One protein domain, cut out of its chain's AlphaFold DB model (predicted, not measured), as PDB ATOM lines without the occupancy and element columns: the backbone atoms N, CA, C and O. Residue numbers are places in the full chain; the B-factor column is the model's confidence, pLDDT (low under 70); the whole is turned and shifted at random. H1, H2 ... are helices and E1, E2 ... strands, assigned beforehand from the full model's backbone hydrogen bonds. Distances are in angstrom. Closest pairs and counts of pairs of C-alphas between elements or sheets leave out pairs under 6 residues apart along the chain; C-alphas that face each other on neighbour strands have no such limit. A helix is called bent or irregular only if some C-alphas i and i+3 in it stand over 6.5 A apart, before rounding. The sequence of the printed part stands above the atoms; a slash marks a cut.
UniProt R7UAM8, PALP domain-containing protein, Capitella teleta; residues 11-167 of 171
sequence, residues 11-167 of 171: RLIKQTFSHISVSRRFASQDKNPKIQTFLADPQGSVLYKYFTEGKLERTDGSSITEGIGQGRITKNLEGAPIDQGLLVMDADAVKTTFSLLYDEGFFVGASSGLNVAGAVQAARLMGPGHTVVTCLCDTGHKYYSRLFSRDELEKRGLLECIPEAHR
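What this domain is: This is residues 11 to 167 of the 171 residues of the protein "PALP domain-containing protein" of Capitella teleta (UniProt R7UAM8). A small, strongly twisted sheet of four parallel strands curls round the long helix H4, with H1 and H2 over its other face. Past one end of the sheet, H3 packs crosswise on residues 110 to 117 of H4, and the short helices H5, H6 and H7 lie loosely together beyond it. The printed part has 157 residues, in the order E1 H1 E2 H2 E3 H3 H4 E4 H5 H6 H7, with sheet order E3 E2 E1 E4 and the class mixed, helices and strands. It is compact, with a radius of gyration of the C-alphas of 15.5 A and spans of 46 by 35 by 26 A.

Where its parts are: E1, residues 11 to 14, begins at C-alpha 11, (229.190, 178.446, 170.921). H1 is residues 17 to 26, 15.0 A long; E2 is residues 36 to 42, 19.8 A; H2 is residues 47 to 53; and E3 is residues 84 to 88. H3, residues 90 to 102, is 18.1 A long, and H4, residues 110 to 126, is 24.2 A, beginning at C-alpha 110, (223.109, 158.509, 173.215). E4 is residues 131 to 133, H5 residues 140 to 147 and H6 residues 150 to 155. H7, residues 164 to 167, ends at C-alpha 167, (217.041, 148.928, 161.996). H5 is irregular: C-alphas 142 and 145 are 7.9 A apart.

How they stand to each other: E1 and E4 are parallel at 22 degrees, with N 133 and O 11 at 2.8 A; E2 and E1 at 30 degrees, with N 14 and O 38 at 2.8 A; E3 and E2 at 32 degrees, with N 86 and O 39 at 2.7 A. E1, H1, E2 and E2, H2, E3 are strand-helix-strand units, parallel neighbours with a helix between along the chain; E3, H3 H4, E4 is a split one, with E2 and E1 between its strands. The three crossovers are right-handed. The sheet and its helices make three layers, with helices on both faces of the sheet: H1 and H2 on one face, H4 on the other. The closest C-alphas of E2 and H4 are those of Ala 40 and Gly 118, 5.4 A apart. H2 lies over E3 at a height of 7.9 A over the sheet. H3 touches H4 about perpendicular, at 79 degrees, the C-alphas of Ala 93 and Leu 114 closest at 4.2 A. H5 and H6 only just touch, only at the corner, with 3 pairs of C-alphas within 8 A, Arg 146 and Glu 152 closest at 5.8 A. H7 is close to H3 but not clearly touching, Tyr 102 and His 166 closest at 7.4 A between C-alphas. Every O i to N i+4 pair is within hydrogen-bond range in H2, H3, H4 and H6, 3 of 6 in H1 and 2 of 4 in H5; H7 is too short for one.

The domain as a whole: The C-alphas farthest apart, of Asp 30 and Asp 151, are 48.1 A apart. The printed part has no cut. The link from H2 to E3, residues 54 to 83, is long. Residues 124 to 129, of which 124 to 126 belong to H4, stand free. The mean pLDDT of the printed part is 86.5, with residues 11 to 31 under 70.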
ATOM      1  N   ARG A  11     230.148 178.797 169.869       66.00
ATOM      2  CA  ARG A  11     229.190 178.446 170.921       66.00
ATOM      3  C   ARG A  11     229.295 177.000 171.305       66.00
ATOM      4  O   ARG A  11     229.458 176.144 170.443       66.00
ATOM      5  N   LEU A  12     229.223 176.760 172.604       58.75
ATOM      6  CA  LEU A  12     229.567 175.477 173.187       58.75
ATOM      7  C   LEU A  12     228.372 174.885 173.914       58.75
ATOM      8  O   LEU A  12     227.821 175.509 174.823       58.75
ATOM      9  N   ILE A  13     228.019 173.661 173.542       60.06
ATOM     10  CA  ILE A  13     226.999 172.897 174.247       60.06
ATOM     11  C   ILE A  13     227.612 172.118 175.396       60.06
ATOM     12  O   ILE A  13     228.669 171.497 175.285       60.06
ATOM     13  N   LYS A  14     226.943 172.210 176.538       66.50
ATOM     14  CA  LYS A  14     227.300 171.581 177.798       66.50
ATOM     15  C   LYS A  14     226.204 170.584 178.133       66.50
ATOM     16  O   LYS A  14     225.033 170.891 177.969       66.50
ATOM     17  N   GLN A  15     226.589 169.411 178.615       60.09
ATOM     18  CA  GLN A  15     225.637 168.366 178.990       60.09
ATOM     19  C   GLN A  15     225.714 168.034 180.480       60.09
ATOM     20  O   GLN A  15     224.697 168.024 181.156       60.09
ATOM     21  N   THR A  16     226.914 167.794 181.030       56.59
ATOM     22  CA  THR A  16     227.088 167.396 182.444       56.59
ATOM     23  C   THR A  16     228.528 167.548 182.974       56.59
ATOM     24  O   THR A  16     229.473 167.820 182.234       56.59
ATOM     25  N   PHE A  17     228.648 167.396 184.304       50.28
ATOM     26  CA  PHE A  17     229.773 167.514 185.257       50.28
ATOM     27  C   PHE A  17     231.229 167.503 184.733       50.28
ATOM     28  O   PHE A  17     232.008 168.353 185.160       50.28
ATOM     29  N   SER A  18     231.627 166.575 183.852       49.81
ATOM     30  CA  SER A  18     233.000 166.480 183.309       49.81
ATOM     31  C   SER A  18     233.243 167.411 182.117       49.81
ATOM     32  O   SER A  18     234.341 167.936 181.944       49.81
ATOM     33  N   HIS A  19     232.210 167.665 181.315       54.75
ATOM     34  CA  HIS A  19     232.295 168.564 180.170       54.75
ATOM     35  C   HIS A  19     232.314 170.014 180.624       54.75
ATOM     36  O   HIS A  19     232.998 170.822 180.025       54.75
ATOM     37  N   ILE A  20     231.625 170.369 181.710       54.19
ATOM     38  CA  ILE A  20     231.546 171.765 182.160       54.19
ATOM     39  C   ILE A  20     232.917 172.314 182.558       54.19
ATOM     40  O   ILE A  20     233.221 173.458 182.230       54.19
ATOM     41  N   SER A  21     233.769 171.510 183.195       49.66
ATOM     42  CA  SER A  21     235.141 171.890 183.548       49.66
ATOM     43  C   SER A  21     236.050 172.015 182.319       49.66
ATOM     44  O   SER A  21     236.811 172.979 182.227       49.66
ATOM     45  N   VAL A  22     235.928 171.112 181.338       50.94
ATOM     46  CA  VAL A  22     236.640 171.198 180.047       50.94
ATOM     47  C   VAL A  22     236.173 172.425 179.255       50.94
ATOM     48  O   VAL A  22     236.971 173.267 178.843       50.94
ATOM     49  N   SER A  23     234.862 172.601 179.143       54.31
ATOM     50  CA  SER A  23     234.198 173.714 178.479       54.31
ATOM     51  C   SER A  23     234.478 175.055 179.150       54.31
ATOM     52  O   SER A  23     234.579 176.055 178.455       54.31
ATOM     53  N   ARG A  24     234.669 175.113 180.475       56.34
ATOM     54  CA  ARG A  24     235.101 176.335 181.182       56.34
ATOM     55  C   ARG A  24     236.477 176.808 180.711       56.34
ATOM     56  O   ARG A  24     236.736 178.006 180.716       56.34
ATOM     57  N   ARG A  25     237.339 175.886 180.271       55.97
ATOM     58  CA  ARG A  25     238.676 176.193 179.748       55.97
ATOM     59  C   ARG A  25     238.656 176.603 178.270       55.97
ATOM     60  O   ARG A  25     239.471 177.436 177.878       55.97
ATOM     61  N   PHE A  26     237.724 176.063 177.479       51.97
ATOM     62  CA  PHE A  26     237.525 176.427 176.065       51.97
ATOM     63  C   PHE A  26     236.681 177.694 175.863       51.97
ATOM     64  O   PHE A  26     236.966 178.485 174.971       51.97
ATOM     65  N   ALA A  27     235.666 177.899 176.698       52.84
ATOM     66  CA  ALA A  27     234.684 178.977 176.612       52.84
ATOM     67  C   ALA A  27     234.786 179.944 177.800       52.84
ATOM     68  O   ALA A  27     233.770 180.446 178.277       52.84
ATOM     69  N   SER A  28     235.991 180.179 178.334       55.31
ATOM     70  CA  SER A  28     236.169 181.224 179.347       55.31
ATOM     71  C   SER A  28     235.687 182.553 178.757       55.31
ATOM     72  O   SER A  28     236.307 183.049 177.811       55.31
ATOM     73  N   GLN A  29     234.600 183.110 179.303       53.78
ATOM     74  CA  GLN A  29     234.024 184.399 178.887       53.78
ATOM     75  C   GLN A  29     235.082 185.521 178.914       53.78
ATOM     76  O   GLN A  29     235.048 186.422 178.081       53.78
ATOM     77  N   ASP A  30     236.103 185.383 179.768       58.00
ATOM     78  CA  ASP A  30     237.281 186.258 179.850       58.00
ATOM     79  C   ASP A  30     238.071 186.382 178.535       58.00
ATOM     80  O   ASP A  30     238.773 187.367 178.323       58.00
ATOM     81  N   LYS A  31     237.983 185.389 177.637       63.09
ATOM     82  CA  LYS A  31     238.682 185.397 176.341       63.09
ATOM     83  C   LYS A  31     237.814 185.898 175.192       63.09
ATOM     84  O   LYS A  31     238.353 186.440 174.230       63.09
ATOM     85  N   ASN A  32     236.497 185.697 175.257       71.62
ATOM     86  CA  ASN A  32     235.561 186.222 174.267       71.62
ATOM     87  C   ASN A  32     234.130 186.263 174.839       71.62
ATOM     88  O   ASN A  32     233.457 185.229 174.825       71.62
ATOM     89  N   PRO A  33     233.623 187.440 175.250       71.25
ATOM     90  CA  PRO A  33     232.290 187.578 175.842       71.25
ATOM     91  C   PRO A  33     231.142 187.334 174.846       71.25
ATOM     92  O   PRO A  33     229.975 187.350 175.222       71.25
ATOM     93  N   LYS A  34     231.444 187.150 173.551       78.75
ATOM     94  CA  LYS A  34     230.442 186.847 172.515       78.75
ATOM     95  C   LYS A  34     230.117 185.355 172.416       78.75
ATOM     96  O   LYS A  34     229.228 184.983 171.648       78.75
ATOM     97  N   ILE A  35     230.855 184.501 173.128       79.81
ATOM     98  CA  ILE A  35     230.579 183.067 173.185       79.81
ATOM     99  C   ILE A  35     229.322 182.860 174.022       79.81
ATOM    100  O   ILE A  35     229.278 183.277 175.175       79.81
ATOM    101  N   GLN A  36     228.328 182.185 173.448       82.44
ATOM    102  CA  GLN A  36     227.170 181.722 174.208       82.44
ATOM    103  C   GLN A  36     227.235 180.214 174.442       82.44
ATOM    104  O   GLN A  36     227.750 179.450 173.616       82.44
ATOM    105  N   THR A  37     226.711 179.782 175.575       85.38
ATOM    106  CA  THR A  37     226.735 178.402 176.040       85.38
ATOM    107  C   THR A  37     225.323 177.890 176.269       85.38
ATOM    108  O   THR A  37     224.519 178.485 176.985       85.38
ATOM    109  N   PHE A  38     225.041 176.733 175.686       89.31
ATOM    110  CA  PHE A  38     223.750 176.072 175.828       89.31
ATOM    111  C   PHE A  38     223.913 174.818 176.677       89.31
ATOM    112  O   PHE A  38     224.880 174.076 176.509       89.31
ATOM    113  N   LEU A  39     222.978 174.569 177.583       91.12
ATOM    114  CA  LEU A  39     222.847 173.295 178.273       91.12
ATOM    115  C   LEU A  39     221.878 172.415 177.481       91.12
ATOM    116  O   LEU A  39     220.711 172.767 177.387       91.12
ATOM    117  N   ALA A  40     222.331 171.287 176.942       93.06
ATOM    118  CA  ALA A  40     221.440 170.282 176.364       93.06
ATOM    119  C   ALA A  40     221.118 169.232 177.436       93.06
ATOM    120  O   ALA A  40     222.018 168.539 177.908       93.06
ATOM    121  N   ASP A  41     219.851 169.141 177.832       94.12
ATOM    122  CA  ASP A  41     219.409 168.362 178.989       94.12
ATOM    123  C   ASP A  41     218.320 167.351 178.584       94.12
ATOM    124  O   ASP A  41     217.429 167.703 177.802       94.12
ATOM    125  N   PRO A  42     218.377 166.096 179.065       94.94
ATOM    126  CA  PRO A  42     217.380 165.082 178.739       94.94
ATOM    127  C   PRO A  42     216.091 165.228 179.556       94.94
ATOM    128  O   PRO A  42     216.028 165.893 180.596       94.94
ATOM    129  N   GLN A  43     215.067 164.493 179.127       94.38
ATOM    130  CA  GLN A  43     213.850 164.261 179.904       94.38
ATOM    131  C   GLN A  43     214.153 163.626 181.272       94.38
ATOM    132  O   GLN A  43     215.084 162.832 181.426       94.38
ATOM    133  N   GLY A  44     213.352 163.970 182.279       92.50
ATOM    134  CA  GLY A  44     213.504 163.492 183.652       92.50
ATOM    135  C   GLY A  44     214.553 164.242 184.480       92.50
ATOM    136  O   GLY A  44     214.667 163.978 185.679       92.50
ATOM    137  N   SER A  45     215.312 165.179 183.901       93.25
ATOM    138  CA  SER A  45     216.279 166.007 184.635       93.25
ATOM    139  C   SER A  45     215.661 167.285 185.206       93.25
ATOM    140  O   SER A  45     214.615 167.742 184.747       93.25
ATOM    141  N   VAL A  46     216.312 167.859 186.225       93.25
ATOM    142  CA  VAL A  46     215.939 169.155 186.813       93.25
ATOM    143  C   VAL A  46     216.652 170.347 186.177       93.25
ATOM    144  O   VAL A  46     216.301 171.486 186.479       93.25
ATOM    145  N   LEU A  47     217.691 170.129 185.361       91.75
ATOM    146  CA  LEU A  47     218.571 171.227 184.964       91.75
ATOM    147  C   LEU A  47     217.907 172.145 183.935       91.75
ATOM    148  O   LEU A  47     218.035 173.358 184.064       91.75
ATOM    149  N   TYR A  48     217.158 171.605 182.973       92.94
ATOM    150  CA  TYR A  48     216.429 172.397 181.984       92.94
ATOM    151  C   TYR A  48     215.538 173.445 182.660       92.94
ATOM    152  O   TYR A  48     215.784 174.638 182.505       92.94
ATOM    153  N   LYS A  49     214.585 173.002 183.498       93.69
ATOM    154  CA  LYS A  49     213.674 173.894 184.236       93.69
ATOM    155  C   LYS A  49     214.418 174.848 185.167       93.69
ATOM    156  O   LYS A  49     213.995 175.987 185.344       93.69
ATOM    157  N   TYR A  50     215.541 174.422 185.740       91.62
ATOM    158  CA  TYR A  50     216.346 175.308 186.571       91.62
ATOM    159  C   TYR A  50     216.949 176.462 185.764       91.62
ATOM    160  O   TYR A  50     216.840 177.611 186.182       91.62
ATOM    161  N   PHE A  51     217.540 176.188 184.600       87.94
ATOM    162  CA  PHE A  51     218.180 177.220 183.780       87.94
ATOM    163  C   PHE A  51     217.199 178.044 182.936       87.94
ATOM    164  O   PHE A  51     217.561 179.139 182.515       87.94
ATOM    165  N   THR A  52     215.974 177.567 182.696       91.00
ATOM    166  CA  THR A  52     214.949 178.329 181.958       91.00
ATOM    167  C   THR A  52     213.949 179.047 182.862       91.00
ATOM    168  O   THR A  52     213.489 180.129 182.511       91.00
ATOM    169  N   GLU A  53     213.600 178.470 184.014       93.31
ATOM    170  CA  GLU A  53     212.531 178.965 184.899       93.31
ATOM    171  C   GLU A  53     212.990 179.216 186.345       93.31
ATOM    172  O   GLU A  53     212.214 179.727 187.152       93.31
ATOM    173  N   GLY A  54     214.215 178.832 186.715       90.69
ATOM    174  CA  GLY A  54     214.709 178.928 188.094       90.69
ATOM    175  C   GLY A  54     214.147 177.864 189.046       90.69
ATOM    176  O   GLY A  54     214.341 177.972 190.258       90.69
ATOM    177  N   LYS A  55     213.456 176.835 188.537       92.19
ATOM    178  CA  LYS A  55     212.791 175.802 189.354       92.19
ATOM    179  C   LYS A  55     213.571 174.493 189.380       92.19
ATOM    180  O   LYS A  55     213.948 173.964 188.340       92.19
ATOM    181  N   LEU A  56     213.746 173.919 190.571       92.38
ATOM    182  CA  LEU A  56     214.343 172.591 190.761       92.38
ATOM    183  C   LEU A  56     213.286 171.491 190.680       92.38
ATOM    184  O   LEU A  56     212.992 170.805 191.654       92.38
ATOM    185  N   GLU A  57     212.722 171.334 189.492       93.69
ATOM    186  CA  GLU A  57     211.682 170.354 189.203       93.69
ATOM    187  C   GLU A  57     212.103 169.485 188.027       93.69
ATOM    188  O   GLU A  57     212.726 169.973 187.087       93.69
ATOM    189  N   ARG A  58     211.739 168.200 188.051       93.25
ATOM    190  CA  ARG A  58     211.999 167.318 186.911       93.25
ATOM    191  C   ARG A  58     211.104 167.701 185.732       93.25
ATOM    192  O   ARG A  58     209.966 168.151 185.910       93.25
ATOM    193  N   THR A  59     211.625 167.533 184.526       93.12
ATOM    194  CA  THR A  59     210.796 167.425 183.323       93.12
ATOM    195  C   THR A  59     210.091 166.072 183.304       93.12
ATOM    196  O   THR A  59     210.558 165.113 183.922       93.12
ATOM    197  N   ASP A  60     208.952 165.998 182.620       91.19
ATOM    198  CA  ASP A  60     208.181 164.761 182.541       91.19
ATOM    199  C   ASP A  60     208.919 163.685 181.733       91.19
ATOM    200  O   ASP A  60     209.636 163.971 180.766       91.19
ATOM    201  N   GLY A  61     208.707 162.428 182.125       89.44
ATOM    202  CA  GLY A  61     209.295 161.259 181.481       89.44
ATOM    203  C   GLY A  61     210.645 160.831 182.061       89.44
ATOM    204  O   GLY A  61     211.065 161.231 183.147       89.44
ATOM    205  N   SER A  62     211.310 159.948 181.325       90.06
ATOM    206  CA  SER A  62     212.628 159.402 181.648       90.06
ATOM    207  C   SER A  62     213.439 159.282 180.366       90.06
ATOM    208  O   SER A  62     212.846 159.248 179.291       90.06
ATOM    209  N   SER A  63     214.762 159.197 180.486       92.31
ATOM    210  CA  SER A  63     215.657 159.130 179.335       92.31
ATOM    211  C   SER A  63     216.377 157.781 179.234       92.31
ATOM    212  O   SER A  63     216.702 157.157 180.245       92.31
ATOM    213  N   ILE A  64     216.639 157.339 178.004       92.69
ATOM    214  CA  ILE A  64     217.533 156.234 177.640       92.69
ATOM    215  C   ILE A  64     219.003 156.621 177.826       92.69
ATOM    216  O   ILE A  64     219.873 155.754 177.893       92.69
ATOM    217  N   THR A  65     219.299 157.921 177.886       89.19
ATOM    218  CA  THR A  65     220.663 158.407 178.069       89.19
ATOM    219  C   THR A  65     221.206 158.024 179.440       89.19
ATOM    220  O   THR A  65     220.500 157.993 180.447       89.19
ATOM    221  N   GLU A  66     222.503 157.739 179.485       85.62
ATOM    222  CA  GLU A  66     223.184 157.297 180.696       85.62
ATOM    223  C   GLU A  66     224.331 158.224 181.060       85.62
ATOM    224  O   GLU A  66     224.987 158.810 180.198       85.62
ATOM    225  N   GLY A  67     224.580 158.354 182.363       81.62
ATOM    226  CA  GLY A  67     225.592 159.268 182.892       81.62
ATOM    227  C   GLY A  67     225.168 160.742 182.891       81.62
ATOM    228  O   GLY A  67     225.906 161.579 183.411       81.62
ATOM    229  N   ILE A  68     223.977 161.063 182.372       86.00
ATOM    230  CA  ILE A  68     223.397 162.411 182.336       86.00
ATOM    231  C   ILE A  68     221.984 162.436 182.948       86.00
ATOM    232  O   ILE A  68     221.496 161.412 183.417       86.00
ATOM    233  N   GLY A  69     221.357 163.615 183.022       81.50
ATOM    234  CA  GLY A  69     220.019 163.786 183.599       81.50
ATOM    235  C   GLY A  69     220.017 163.933 185.124       81.50
ATOM    236  O   GLY A  69     219.569 163.061 185.869       81.50
ATOM    237  N   GLN A  70     220.544 165.055 185.622       84.19
ATOM    238  CA  GLN A  70     220.710 165.265 187.063       84.19
ATOM    239  C   GLN A  70     219.401 165.573 187.788       84.19
ATOM    240  O   GLN A  70     218.505 166.216 187.244       84.19
ATOM    241  N   GLY A  71     219.327 165.135 189.049       87.44
ATOM    242  CA  GLY A  71     218.213 165.411 189.965       87.44
ATOM    243  C   GLY A  71     218.448 166.584 190.923       87.44
ATOM    244  O   GLY A  71     217.591 166.866 191.752       87.44
ATOM    245  N   ARG A  72     219.618 167.230 190.868       86.00
ATOM    246  CA  ARG A  72     220.008 168.350 191.741       86.00
ATOM    247  C   ARG A  72     221.075 169.214 191.081       86.00
ATOM    248  O   ARG A  72     221.822 168.727 190.231       86.00
ATOM    249  N   ILE A  73     221.217 170.449 191.553       84.44
ATOM    250  CA  ILE A  73     222.394 171.269 191.250       84.44
ATOM    251  C   ILE A  73     223.564 170.741 192.063       84.44
ATOM    252  O   ILE A  73     223.452 170.410 193.242       84.44
ATOM    253  N   THR A  74     224.693 170.594 191.392       82.31
ATOM    254  CA  THR A  74     225.914 170.071 191.987       82.31
ATOM    255  C   THR A  74     226.952 171.184 192.061       82.31
ATOM    256  O   THR A  74     226.886 172.133 191.286       82.31
ATOM    257  N   LYS A  75     227.954 171.052 192.935       82.12
ATOM    258  CA  LYS A  75     228.978 172.094 193.126       82.12
ATOM    259  C   LYS A  75     229.721 172.487 191.842       82.12
ATOM    260  O   LYS A  75     230.138 173.624 191.703       82.12
ATOM    261  N   ASN A  76     229.858 171.581 190.871       74.12
ATOM    262  CA  ASN A  76     230.522 171.906 189.601       74.12
ATOM    263  C   ASN A  76     229.647 172.721 188.638       74.12
ATOM    264  O   ASN A  76     230.167 173.265 187.665       74.12
ATOM    265  N   LEU A  77     228.332 172.765 188.869       77.94
ATOM    266  CA  LEU A  77     227.400 173.617 188.128       77.94
ATOM    267  C   LEU A  77     227.328 175.033 188.709       77.94
ATOM    268  O   LEU A  77     226.910 175.950 188.005       77.94
ATOM    269  N   GLU A  78     227.749 175.229 189.959       78.19
ATOM    270  CA  GLU A  78     227.774 176.549 190.588       78.19
ATOM    271  C   GLU A  78     228.717 177.489 189.819       78.19
ATOM    272  O   GLU A  78     229.899 177.200 189.608       78.19
ATOM    273  N   GLY A  79     228.175 178.616 189.348       75.81
ATOM    274  CA  GLY A  79     228.922 179.593 188.551       75.81
ATOM    275  C   GLY A  79     229.333 179.098 187.159       75.81
ATOM    276  O   GLY A  79     230.207 179.701 186.530       75.81
ATOM    277  N   ALA A  80     228.749 178.001 186.661       77.62
ATOM    278  CA  ALA A  80     228.946 177.593 185.277       77.62
ATOM    279  C   ALA A  80     228.311 178.641 184.343       77.62
ATOM    280  O   ALA A  80     227.132 178.947 184.508       77.62
ATOM    281  N   PRO A  81     229.041 179.174 183.342       77.62
ATOM    282  CA  PRO A  81     228.454 180.117 182.399       77.62
ATOM    283  C   PRO A  81     227.549 179.318 181.460       77.62
ATOM    284  O   PRO A  81     228.062 178.638 180.567       77.62
ATOM    285  N   ILE A  82     226.249 179.295 181.736       84.00
ATOM    286  CA  ILE A  82     225.192 178.658 180.942       84.00
ATOM    287  C   ILE A  82     224.186 179.761 180.635       84.00
ATOM    288  O   ILE A  82     223.559 180.274 181.557       84.00
ATOM    289  N   ASP A  83     224.066 180.128 179.362       85.31
ATOM    290  CA  ASP A  83     223.190 181.221 178.938       85.31
ATOM    291  C   ASP A  83     221.756 180.737 178.696       85.31
ATOM    292  O   ASP A  83     220.804 181.474 178.938       85.31
ATOM    293  N   GLN A  84     221.585 179.493 178.233       86.62
ATOM    294  CA  GLN A  84     220.267 178.937 177.924       86.62
ATOM    295  C   GLN A  84     220.218 177.411 178.090       86.62
ATOM    296  O   GLN A  84     221.180 176.711 177.782       86.62
ATOM    297  N   GLY A  85     219.074 176.889 178.541       90.38
ATOM    298  CA  GLY A  85     218.757 175.457 178.542       90.38
ATOM    299  C   GLY A  85     217.981 175.023 177.294       90.38
ATOM    300  O   GLY A  85     217.110 175.745 176.814       90.38
ATOM    301  N   LEU A  86     218.283 173.831 176.785       94.06
ATOM    302  CA  LEU A  86     217.601 173.146 175.691       94.06
ATOM    303  C   LEU A  86     217.161 171.770 176.186       94.06
ATOM    304  O   LEU A  86     217.997 170.959 176.591       94.06
ATOM    305  N   LEU A  87     215.857 171.506 176.143       95.38
ATOM    306  CA  LEU A  87     215.319 170.179 176.404       95.38
ATOM    307  C   LEU A  87     215.444 169.346 175.131       95.38
ATOM    308  O   LEU A  87     214.909 169.716 174.085       95.38
ATOM    309  N   VAL A  88     216.132 168.214 175.222       95.88
ATOM    310  CA  VAL A  88     216.287 167.292 174.097       95.88
ATOM    311  C   VAL A  88     215.586 165.985 174.428       95.88
ATOM    312  O   VAL A  88     215.874 165.344 175.439       95.88
ATOM    313  N   MET A  89     214.648 165.604 173.564       96.44
ATOM    314  CA  MET A  89     213.872 164.381 173.724       96.44
ATOM    315  C   MET A  89     214.699 163.163 173.314       96.44
ATOM    316  O   MET A  89     215.539 163.244 172.412       96.44
ATOM    317  N   ASP A  90     214.411 162.010 173.916       95.88
ATOM    318  CA  ASP A  90     215.077 160.752 173.556       95.88
ATOM    319  C   ASP A  90     214.929 160.418 172.072       95.88
ATOM    320  O   ASP A  90     215.877 159.941 171.456       95.88
ATOM    321  N   ALA A  91     213.770 160.716 171.482       96.44
ATOM    322  CA  ALA A  91     213.521 160.509 170.059       96.44
ATOM    323  C   ALA A  91     214.559 161.230 169.180       96.44
ATOM    324  O   ALA A  91     215.110 160.635 168.252       96.44
ATOM    325  N   ASP A  92     214.875 162.486 169.508       96.88
ATOM    326  CA  ASP A  92     215.868 163.278 168.782       96.88
ATOM    327  C   ASP A  92     217.288 162.779 169.054       96.88
ATOM    328  O   ASP A  92     218.100 162.683 168.130       96.88
ATOM    329  N   ALA A  93     217.593 162.430 170.307       96.38
ATOM    330  CA  ALA A  93     218.900 161.910 170.693       96.38
ATOM    331  C   ALA A  93     219.204 160.563 170.015       96.38
ATOM    332  O   ALA A  93     220.290 160.387 169.459       96.38
ATOM    333  N   VAL A  94     218.245 159.631 170.008       96.94
ATOM    334  CA  VAL A  94     218.356 158.324 169.345       96.94
ATOM    335  C   VAL A  94     218.483 158.518 167.844       96.94
ATOM    336  O   VAL A  94     219.478 158.082 167.274       96.94
ATOM    337  N   LYS A  95     217.560 159.248 167.207       96.94
ATOM    338  CA  LYS A  95     217.632 159.521 165.765       96.94
ATOM    339  C   LYS A  95     218.994 160.092 165.366       96.94
ATOM    340  O   LYS A  95     219.623 159.596 164.436       96.94
ATOM    341  N   THR A  96     219.476 161.084 166.111       96.81
ATOM    342  CA  THR A  96     220.774 161.721 165.855       96.81
ATOM    343  C   THR A  96     221.937 160.759 166.076       96.81
ATOM    344  O   THR A  96     222.881 160.771 165.296       96.81
ATOM    345  N   THR A  97     221.877 159.893 167.091       96.81
ATOM    346  CA  THR A  97     222.917 158.875 167.324       96.81
ATOM    347  C   THR A  97     223.030 157.909 166.147       96.81
ATOM    348  O   THR A  97     224.136 157.589 165.720       96.81
ATOM    349  N   PHE A  98     221.898 157.467 165.596       96.69
ATOM    350  CA  PHE A  98     221.895 156.560 164.451       96.69
ATOM    351  C   PHE A  98     222.335 157.260 163.160       96.69
ATOM    352  O   PHE A  98     223.129 156.681 162.427       96.69
ATOM    353  N   SER A  99     221.937 158.512 162.921       96.00
ATOM    354  CA  SER A  99     222.494 159.303 161.811       96.00
ATOM    355  C   SER A  99     224.005 159.505 161.942       96.00
ATOM    356  O   SER A  99     224.735 159.311 160.980       96.00
ATOM    357  N   LEU A 100     224.514 159.801 163.142       96.75
ATOM    358  CA  LEU A 100     225.959 159.897 163.370       96.75
ATOM    359  C   LEU A 100     226.683 158.597 163.005       96.75
ATOM    360  O   LEU A 100     227.763 158.649 162.427       96.75
ATOM    361  N   LEU A 101     226.095 157.441 163.310       96.38
ATOM    362  CA  LEU A 101     226.681 156.152 162.958       96.38
ATOM    363  C   LEU A 101     226.627 155.880 161.449       96.38
ATOM    364  O   LEU A 101     227.645 155.502 160.872       96.38
ATOM    365  N   TYR A 102     225.461 156.035 160.824       95.81
ATOM    366  CA  TYR A 102     225.231 155.575 159.452       95.81
ATOM    367  C   TYR A 102     225.590 156.592 158.377       95.81
ATOM    368  O   TYR A 102     226.068 156.193 157.317       95.81
ATOM    369  N   ASP A 103     225.391 157.876 158.657       95.25
ATOM    370  CA  ASP A 103     225.640 158.951 157.701       95.25
ATOM    371  C   ASP A 103     227.079 159.480 157.841       95.25
ATOM    372  O   ASP A 103     227.719 159.810 156.844       95.25
ATOM    373  N   GLU A 104     227.618 159.502 159.068       96.00
ATOM    374  CA  GLU A 104     228.913 160.134 159.390       96.00
ATOM    375  C   GLU A 104     229.990 159.151 159.904       96.00
ATOM    376  O   GLU A 104     231.154 159.525 160.055       96.00
ATOM    377  N   GLY A 105     229.644 157.889 160.188       96.06
ATOM    378  CA  GLY A 105     230.594 156.860 160.640       96.06
ATOM    379  C   GLY A 105     231.025 156.944 162.115       96.06
ATOM    380  O   GLY A 105     231.969 156.263 162.524       96.06
ATOM    381  N   PHE A 106     230.355 157.748 162.942       97.25
ATOM    382  CA  PHE A 106     230.657 157.897 164.367       97.25
ATOM    383  C   PHE A 106     229.872 156.908 165.237       97.25
ATOM    384  O   PHE A 106     228.688 157.087 165.518       97.25
ATOM    385  N   PHE A 107     230.562 155.896 165.768       96.62
ATOM    386  CA  PHE A 107     229.971 154.945 166.711       96.62
ATOM    387  C   PHE A 107     230.013 155.458 168.158       96.62
ATOM    388  O   PHE A 107     230.983 155.236 168.888       96.62
ATOM    389  N   VAL A 108     228.944 156.129 168.594       96.50
ATOM    390  CA  VAL A 108     228.875 156.861 169.874       96.50
ATOM    391  C   VAL A 108     227.645 156.506 170.717       96.50
ATOM    392  O   VAL A 108     226.698 155.895 170.231       96.50
ATOM    393  N   GLY A 109     227.668 156.865 172.005       95.38
ATOM    394  CA  GLY A 109     226.513 156.741 172.902       95.38
ATOM    395  C   GLY A 109     225.442 157.828 172.717       95.38
ATOM    396  O   GLY A 109     225.683 158.867 172.101       95.38
ATOM    397  N   ALA A 110     224.272 157.619 173.333       95.00
ATOM    398  CA  ALA A 110     223.109 158.509 173.215       95.00
ATOM    399  C   ALA A 110     223.347 159.926 173.762       95.00
ATOM    400  O   ALA A 110     222.729 160.877 173.291       95.00
ATOM    401  N   SER A 111     224.261 160.099 174.722       94.00
ATOM    402  CA  SER A 111     224.675 161.426 175.198       94.00
ATOM    403  C   SER A 111     225.311 162.243 174.067       94.00
ATOM    404  O   SER A 111     224.962 163.401 173.867       94.00
ATOM    405  N   SER A 112     226.148 161.633 173.228       95.12
ATOM    406  CA  SER A 112     226.703 162.293 172.041       95.12
ATOM    407  C   SER A 112     225.607 162.692 171.048       95.12
ATOM    408  O   SER A 112     225.597 163.825 170.569       95.12
ATOM    409  N   GLY A 113     224.635 161.807 170.800       95.94
ATOM    410  CA  GLY A 113     223.465 162.128 169.979       95.94
ATOM    411  C   GLY A 113     222.639 163.279 170.548       95.94
ATOM    412  O   GLY A 113     222.279 164.193 169.813       95.94
ATOM    413  N   LEU A 114     222.414 163.305 171.865       96.25
ATOM    414  CA  LEU A 114     221.726 164.401 172.549       96.25
ATOM    415  C   LEU A 114     222.488 165.727 172.397       96.25
ATOM    416  O   LEU A 114     221.883 166.773 172.168       96.25
ATOM    417  N   ASN A 115     223.819 165.690 172.464       94.75
ATOM    418  CA  ASN A 115     224.690 166.857 172.320       94.75
ATOM    419  C   ASN A 115     224.628 167.442 170.908       94.75
ATOM    420  O   ASN A 115     224.622 168.664 170.745       94.75
ATOM    421  N   VAL A 116     224.588 166.577 169.893       96.31
ATOM    422  CA  VAL A 116     224.472 166.982 168.488       96.31
ATOM    423  C   VAL A 116     223.051 167.448 168.167       96.31
ATOM    424  O   VAL A 116     222.895 168.483 167.526       96.31
ATOM    425  N   ALA A 117     222.016 166.789 168.691       96.81
ATOM    426  CA  ALA A 117     220.635 167.262 168.580       96.81
ATOM    427  C   ALA A 117     220.476 168.660 169.201       96.81
ATOM    428  O   ALA A 117     219.946 169.569 168.559       96.81
ATOM    429  N   GLY A 118     221.028 168.874 170.400       95.69
ATOM    430  CA  GLY A 118     221.112 170.195 171.023       95.69
ATOM    431  C   GLY A 118     221.877 171.210 170.163       95.69
ATOM    432  O   GLY A 118     221.478 172.369 170.088       95.69
ATOM    433  N   ALA A 119     222.932 170.786 169.457       93.88
ATOM    434  CA  ALA A 119     223.720 171.644 168.560       93.88
ATOM    435  C   ALA A 119     222.934 172.094 167.346       93.88
ATOM    436  O   ALA A 119     222.966 173.275 166.997       93.88
ATOM    437  N   VAL A 120     222.168 171.184 166.760       95.19
ATOM    438  CA  VAL A 120     221.252 171.501 165.670       95.19
ATOM    439  C   VAL A 120     220.159 172.460 166.149       95.19
ATOM    440  O   VAL A 120     219.875 173.439 165.458       95.19
ATOM    441  N   GLN A 121     219.574 172.244 167.333       95.19
ATOM    442  CA  GLN A 121     218.586 173.167 167.907       95.19
ATOM    443  C   GLN A 121     219.180 174.564 168.153       95.19
ATOM    444  O   GLN A 121     218.603 175.559 167.716       95.19
ATOM    445  N   ALA A 122     220.358 174.648 168.780       92.12
ATOM    446  CA  ALA A 122     221.054 175.912 169.020       92.12
ATOM    447  C   ALA A 122     221.368 176.645 167.705       92.12
ATOM    448  O   ALA A 122     221.064 177.829 167.567       92.12
ATOM    449  N   ALA A 123     221.905 175.934 166.709       92.00
ATOM    450  CA  ALA A 123     222.206 176.501 165.397       92.00
ATOM    451  C   ALA A 123     220.955 177.085 164.719       92.00
ATOM    452  O   ALA A 123     221.017 178.172 164.147       92.00
ATOM    453  N   ARG A 124     219.804 176.404 164.826       94.31
ATOM    454  CA  ARG A 124     218.525 176.898 164.289       94.31
ATOM    455  C   ARG A 124     218.061 178.180 164.974       94.31
ATOM    456  O   ARG A 124     217.641 179.098 164.281       94.31
ATOM    457  N   LEU A 125     218.163 178.256 166.303       91.69
ATOM    458  CA  LEU A 125     217.788 179.453 167.067       91.69
ATOM    459  C   LEU A 125     218.639 180.673 166.694       91.69
ATOM    460  O   LEU A 125     218.163 181.802 166.730       91.69
ATOM    461  N   MET A 126     219.902 180.446 166.346       88.06
ATOM    462  CA  MET A 126     220.859 181.512 166.056       88.06
ATOM    463  C   MET A 126     220.859 181.966 164.598       88.06
ATOM    464  O   MET A 126     221.277 183.086 164.303       88.06
ATOM    465  N   GLY A 127     220.434 181.096 163.684       89.94
ATOM    466  CA  GLY A 127     220.496 181.350 162.254       89.94
ATOM    467  C   GLY A 127     221.904 181.187 161.650       89.94
ATOM    468  O   GLY A 127     222.879 180.881 162.347       89.94
ATOM    469  N   PRO A 128     222.020 181.362 160.323       90.06
ATOM    470  CA  PRO A 128     223.253 181.118 159.574       90.06
ATOM    471  C   PRO A 128     224.402 182.057 159.982       90.06
ATOM    472  O   PRO A 128     224.191 183.111 160.573       90.06
ATOM    473  N   GLY A 129     225.638 181.676 159.637       89.31
ATOM    474  CA  GLY A 129     226.847 182.470 159.918       89.31
ATOM    475  C   GLY A 129     227.493 182.207 161.282       89.31
ATOM    476  O   GLY A 129     228.469 182.861 161.641       89.31
ATOM    477  N   HIS A 130     226.979 181.231 162.032       86.81
ATOM    478  CA  HIS A 130     227.503 180.847 163.335       86.81
ATOM    479  C   HIS A 130     228.235 179.506 163.303       86.81
ATOM    480  O   HIS A 130     227.904 178.617 162.520       86.81
ATOM    481  N   THR A 131     229.189 179.339 164.220       87.06
ATOM    482  CA  THR A 131     229.883 178.068 164.441       87.06
ATOM    483  C   THR A 131     229.478 177.498 165.791       87.06
ATOM    484  O   THR A 131     229.726 178.104 166.836       87.06
ATOM    485  N   VAL A 132     228.869 176.314 165.767       88.62
ATOM    486  CA  VAL A 132     228.462 175.577 166.967       88.62
ATOM    487  C   VAL A 132     229.409 174.406 167.175       88.62
ATOM    488  O   VAL A 132     229.729 173.682 166.234       88.62
ATOM    489  N   VAL A 133     229.853 174.223 168.413       88.75
ATOM    490  CA  VAL A 133     230.710 173.117 168.829       88.75
ATOM    491  C   VAL A 133     230.052 172.362 169.974       88.75
ATOM    492  O   VAL A 133     229.448 172.936 170.880       88.75
ATOM    493  N   THR A 134     230.177 171.043 169.922       90.31
ATOM    494  CA  THR A 134     229.661 170.120 170.929       90.31
ATOM    495  C   THR A 134     230.641 168.964 171.122       90.31
ATOM    496  O   THR A 134     231.643 168.872 170.410       90.31
ATOM    497  N   CYS A 135     230.387 168.099 172.103       88.88
ATOM    498  CA  CYS A 135     231.251 166.964 172.414       88.88
ATOM    499  C   CYS A 135     230.589 165.634 172.047       88.88
ATOM    500  O   CYS A 135     229.439 165.384 172.408       88.88
ATOM    501  N   LEU A 136     231.366 164.750 171.422       92.25
ATOM    502  CA  LEU A 136     231.072 163.322 171.365       92.25
ATOM    503  C   LEU A 136     231.781 162.673 172.560       92.25
ATOM    504  O   LEU A 136     233.000 162.778 172.688       92.25
ATOM    505  N   CYS A 137     231.010 162.119 173.490       87.94
ATOM    506  CA  CYS A 137     231.464 161.829 174.849       87.94
ATOM    507  C   CYS A 137     232.222 160.502 174.933       87.94
ATOM    508  O   CYS A 137     233.327 160.444 175.473       87.94
ATOM    509  N   ASP A 138     231.627 159.435 174.407       90.62
ATOM    510  CA  ASP A 138     232.208 158.102 174.376       90.62
ATOM    511  C   ASP A 138     231.602 157.215 173.279       90.62
ATOM    512  O   ASP A 138     230.622 157.556 172.610       90.62
ATOM    513  N   THR A 139     232.250 156.070 173.074       93.69
ATOM    514  CA  THR A 139     231.907 155.097 172.037       93.69
ATOM    515  C   THR A 139     230.605 154.361 172.345       93.69
ATOM    516  O   THR A 139     230.356 154.009 173.500       93.69
ATOM    517  N   GLY A 140     229.856 153.981 171.307       92.88
ATOM    518  CA  GLY A 140     228.602 153.224 171.428       92.88
ATOM    519  C   GLY A 140     228.746 151.844 172.085       92.88
ATOM    520  O   GLY A 140     227.776 151.302 172.606       92.88
ATOM    521  N   HIS A 141     229.967 151.299 172.144       93.25
ATOM    522  CA  HIS A 141     230.239 149.938 172.617       93.25
ATOM    523  C   HIS A 141     229.747 149.660 174.049       93.25
ATOM    524  O   HIS A 141     229.288 148.557 174.338       93.25
ATOM    525  N   LYS A 142     229.799 150.656 174.945       91.44
ATOM    526  CA  LYS A 142     229.324 150.518 176.336       91.44
ATOM    527  C   LYS A 142     227.806 150.368 176.442       91.44
ATOM    528  O   LYS A 142     227.303 149.866 177.442       91.44
ATOM    529  N   TYR A 143     227.092 150.827 175.420       93.19
ATOM    530  CA  TYR A 143     225.637 150.903 175.379       93.19
ATOM    531  C   TYR A 143     225.037 149.882 174.422       93.19
ATOM    532  O   TYR A 143     223.830 149.909 174.202       93.19
ATOM    533  N   TYR A 144     225.865 148.993 173.862       92.62
ATOM    534  CA  TYR A 144     225.462 148.049 172.829       92.62
ATOM    535  C   TYR A 144     224.200 147.281 173.231       92.62
ATOM    536  O   TYR A 144     223.190 147.409 172.555       92.62
ATOM    537  N   SER A 145     224.196 146.640 174.405       93.12
ATOM    538  CA  SER A 145     223.076 145.833 174.922       93.12
ATOM    539  C   SER A 145     221.795 146.600 175.276       93.12
ATOM    540  O   SER A 145     220.814 145.982 175.676       93.12
ATOM    541  N   ARG A 146     221.790 147.936 175.182       92.56
ATOM    542  CA  ARG A 146     220.621 148.776 175.482       92.56
ATOM    543  C   ARG A 146     220.271 149.670 174.302       92.56
ATOM    544  O   ARG A 146     219.285 149.427 173.624       92.56
ATOM    545  N   LEU A 147     221.109 150.657 174.001       95.19
ATOM    546  CA  LEU A 147     220.869 151.635 172.935       95.19
ATOM    547  C   LEU A 147     220.820 151.014 171.531       95.19
ATOM    548  O   LEU A 147     220.171 151.567 170.651       95.19
ATOM    549  N   PHE A 148     221.500 149.883 171.324       95.38
ATOM    550  CA  PHE A 148     221.536 149.169 170.044       95.38
ATOM    551  C   PHE A 148     220.786 147.827 170.098       95.38
ATOM    552  O   PHE A 148     220.952 146.998 169.203       95.38
ATOM    553  N   SER A 149     219.974 147.607 171.143       96.31
ATOM    554  CA  SER A 149     219.065 146.463 171.259       96.31
ATOM    555  C   SER A 149     217.696 146.837 170.709       96.31
ATOM    556  O   SER A 149     217.097 147.827 171.143       96.31
ATOM    557  N   ARG A 150     217.181 146.028 169.783       96.50
ATOM    558  CA  ARG A 150     215.831 146.209 169.237       96.50
ATOM    559  C   ARG A 150     214.780 146.172 170.341       96.50
ATOM    560  O   ARG A 150     213.990 147.106 170.451       96.50
ATOM    561  N   ASP A 151     214.819 145.141 171.177       96.12
ATOM    562  CA  ASP A 151     213.831 144.921 172.234       96.12
ATOM    563  C   ASP A 151     213.772 146.090 173.223       96.12
ATOM    564  O   ASP A 151     212.692 146.496 173.654       96.12
ATOM    565  N   GLU A 152     214.924 146.643 173.612       95.19
ATOM    566  CA  GLU A 152     214.972 147.766 174.555       95.19
ATOM    567  C   GLU A 152     214.426 149.056 173.930       95.19
ATOM    568  O   GLU A 152     213.710 149.816 174.588       95.19
ATOM    569  N   LEU A 153     214.713 149.291 172.647       96.38
ATOM    570  CA  LEU A 153     214.175 150.428 171.903       96.38
ATOM    571  C   LEU A 153     212.665 150.299 171.671       96.38
ATOM    572  O   LEU A 153     211.950 151.290 171.805       96.38
ATOM    573  N   GLU A 154     212.159 149.102 171.368       96.19
ATOM    574  CA  GLU A 154     210.723 148.837 171.211       96.19
ATOM    575  C   GLU A 154     209.966 149.043 172.526       96.19
ATOM    576  O   GLU A 154     208.977 149.777 172.551       96.19
ATOM    577  N   LYS A 155     210.469 148.499 173.644       95.62
ATOM    578  CA  LYS A 155     209.874 148.688 174.984       95.62
ATOM    579  C   LYS A 155     209.744 150.158 175.373       95.62
ATOM    580  O   LYS A 155     208.829 150.524 176.106       95.62
ATOM    581  N   ARG A 156     210.664 150.998 174.895       93.25
ATOM    582  CA  ARG A 156     210.681 152.446 175.143       93.25
ATOM    583  C   ARG A 156     209.940 153.258 174.081       93.25
ATOM    584  O   ARG A 156     209.849 154.473 174.227       93.25
ATOM    585  N   GLY A 157     209.428 152.625 173.024       95.75
ATOM    586  CA  GLY A 157     208.773 153.311 171.907       95.75
ATOM    587  C   GLY A 157     209.727 154.151 171.047       95.75
ATOM    588  O   GLY A 157     209.292 155.102 170.407       95.75
ATOM    589  N   LEU A 158     211.023 153.827 171.042       96.44
ATOM    590  CA  LEU A 158     212.081 154.579 170.354       96.44
ATOM    591  C   LEU A 158     212.550 153.927 169.049       96.44
ATOM    592  O   LEU A 158     213.297 154.552 168.297       96.44
ATOM    593  N   LEU A 159     212.112 152.698 168.745       96.06
ATOM    594  CA  LEU A 159     212.493 152.014 167.503       96.06
ATOM    595  C   LEU A 159     212.118 152.840 166.263       96.06
ATOM    596  O   LEU A 159     212.911 152.956 165.330       96.06
ATOM    597  N   GLU A 160     210.932 153.451 166.273       95.56
ATOM    598  CA  GLU A 160     210.436 154.220 165.130       95.56
ATOM    599  C   GLU A 160     211.227 155.509 164.864       95.56
ATOM    600  O   GLU A 160     211.198 156.042 163.757       95.56
ATOM    601  N   CYS A 161     211.996 155.982 165.847       94.31
ATOM    602  CA  CYS A 161     212.875 157.139 165.693       94.31
ATOM    603  C   CYS A 161     214.087 156.840 164.797       94.31
ATOM    604  O   CYS A 161     214.714 157.765 164.277       94.31
ATOM    605  N   ILE A 162     214.416 155.560 164.611       94.62
ATOM    606  CA  ILE A 162     215.510 155.102 163.759       94.62
ATOM    607  C   ILE A 162     214.958 154.891 162.343       94.62
ATOM    608  O   ILE A 162     213.946 154.198 162.193       94.62
ATOM    609  N   PRO A 163     215.596 155.437 161.289       89.62
ATOM    610  CA  PRO A 163     215.212 155.138 159.911       89.62
ATOM    611  C   PRO A 163     215.164 153.628 159.664       89.62
ATOM    612  O   PRO A 163     216.070 152.907 160.076       89.62
ATOM    613  N   GLU A 164     214.125 153.145 158.979       91.12
ATOM    614  CA  GLU A 164     213.907 151.709 158.739       91.12
ATOM    615  C   GLU A 164     215.145 151.023 158.144       91.12
ATOM    616  O   GLU A 164     215.562 149.960 158.611       91.12
ATOM    617  N   ALA A 165     215.811 151.706 157.207       90.56
ATOM    618  CA  ALA A 165     217.046 151.261 156.570       90.56
ATOM    619  C   ALA A 165     218.191 150.963 157.554       90.56
ATOM    620  O   ALA A 165     219.102 150.227 157.197       90.56
ATOM    621  N   HIS A 166     218.163 151.486 158.781       90.94
ATOM    622  CA  HIS A 166     219.195 151.276 159.800       90.94
ATOM    623  C   HIS A 166     218.786 150.279 160.887       90.94
ATOM    624  O   HIS A 166     219.618 149.899 161.701       90.94
ATOM    625  N   ARG A 167     217.532 149.811 160.919       92.50
ATOM    626  CA  ARG A 167     217.041 148.928 161.996       92.50
ATOM    627  C   ARG A 167     217.526 147.480 161.876       92.50
ATOM    628  O   ARG A 167     217.374 146.708 162.820       92.50
TER     629      ARG A 167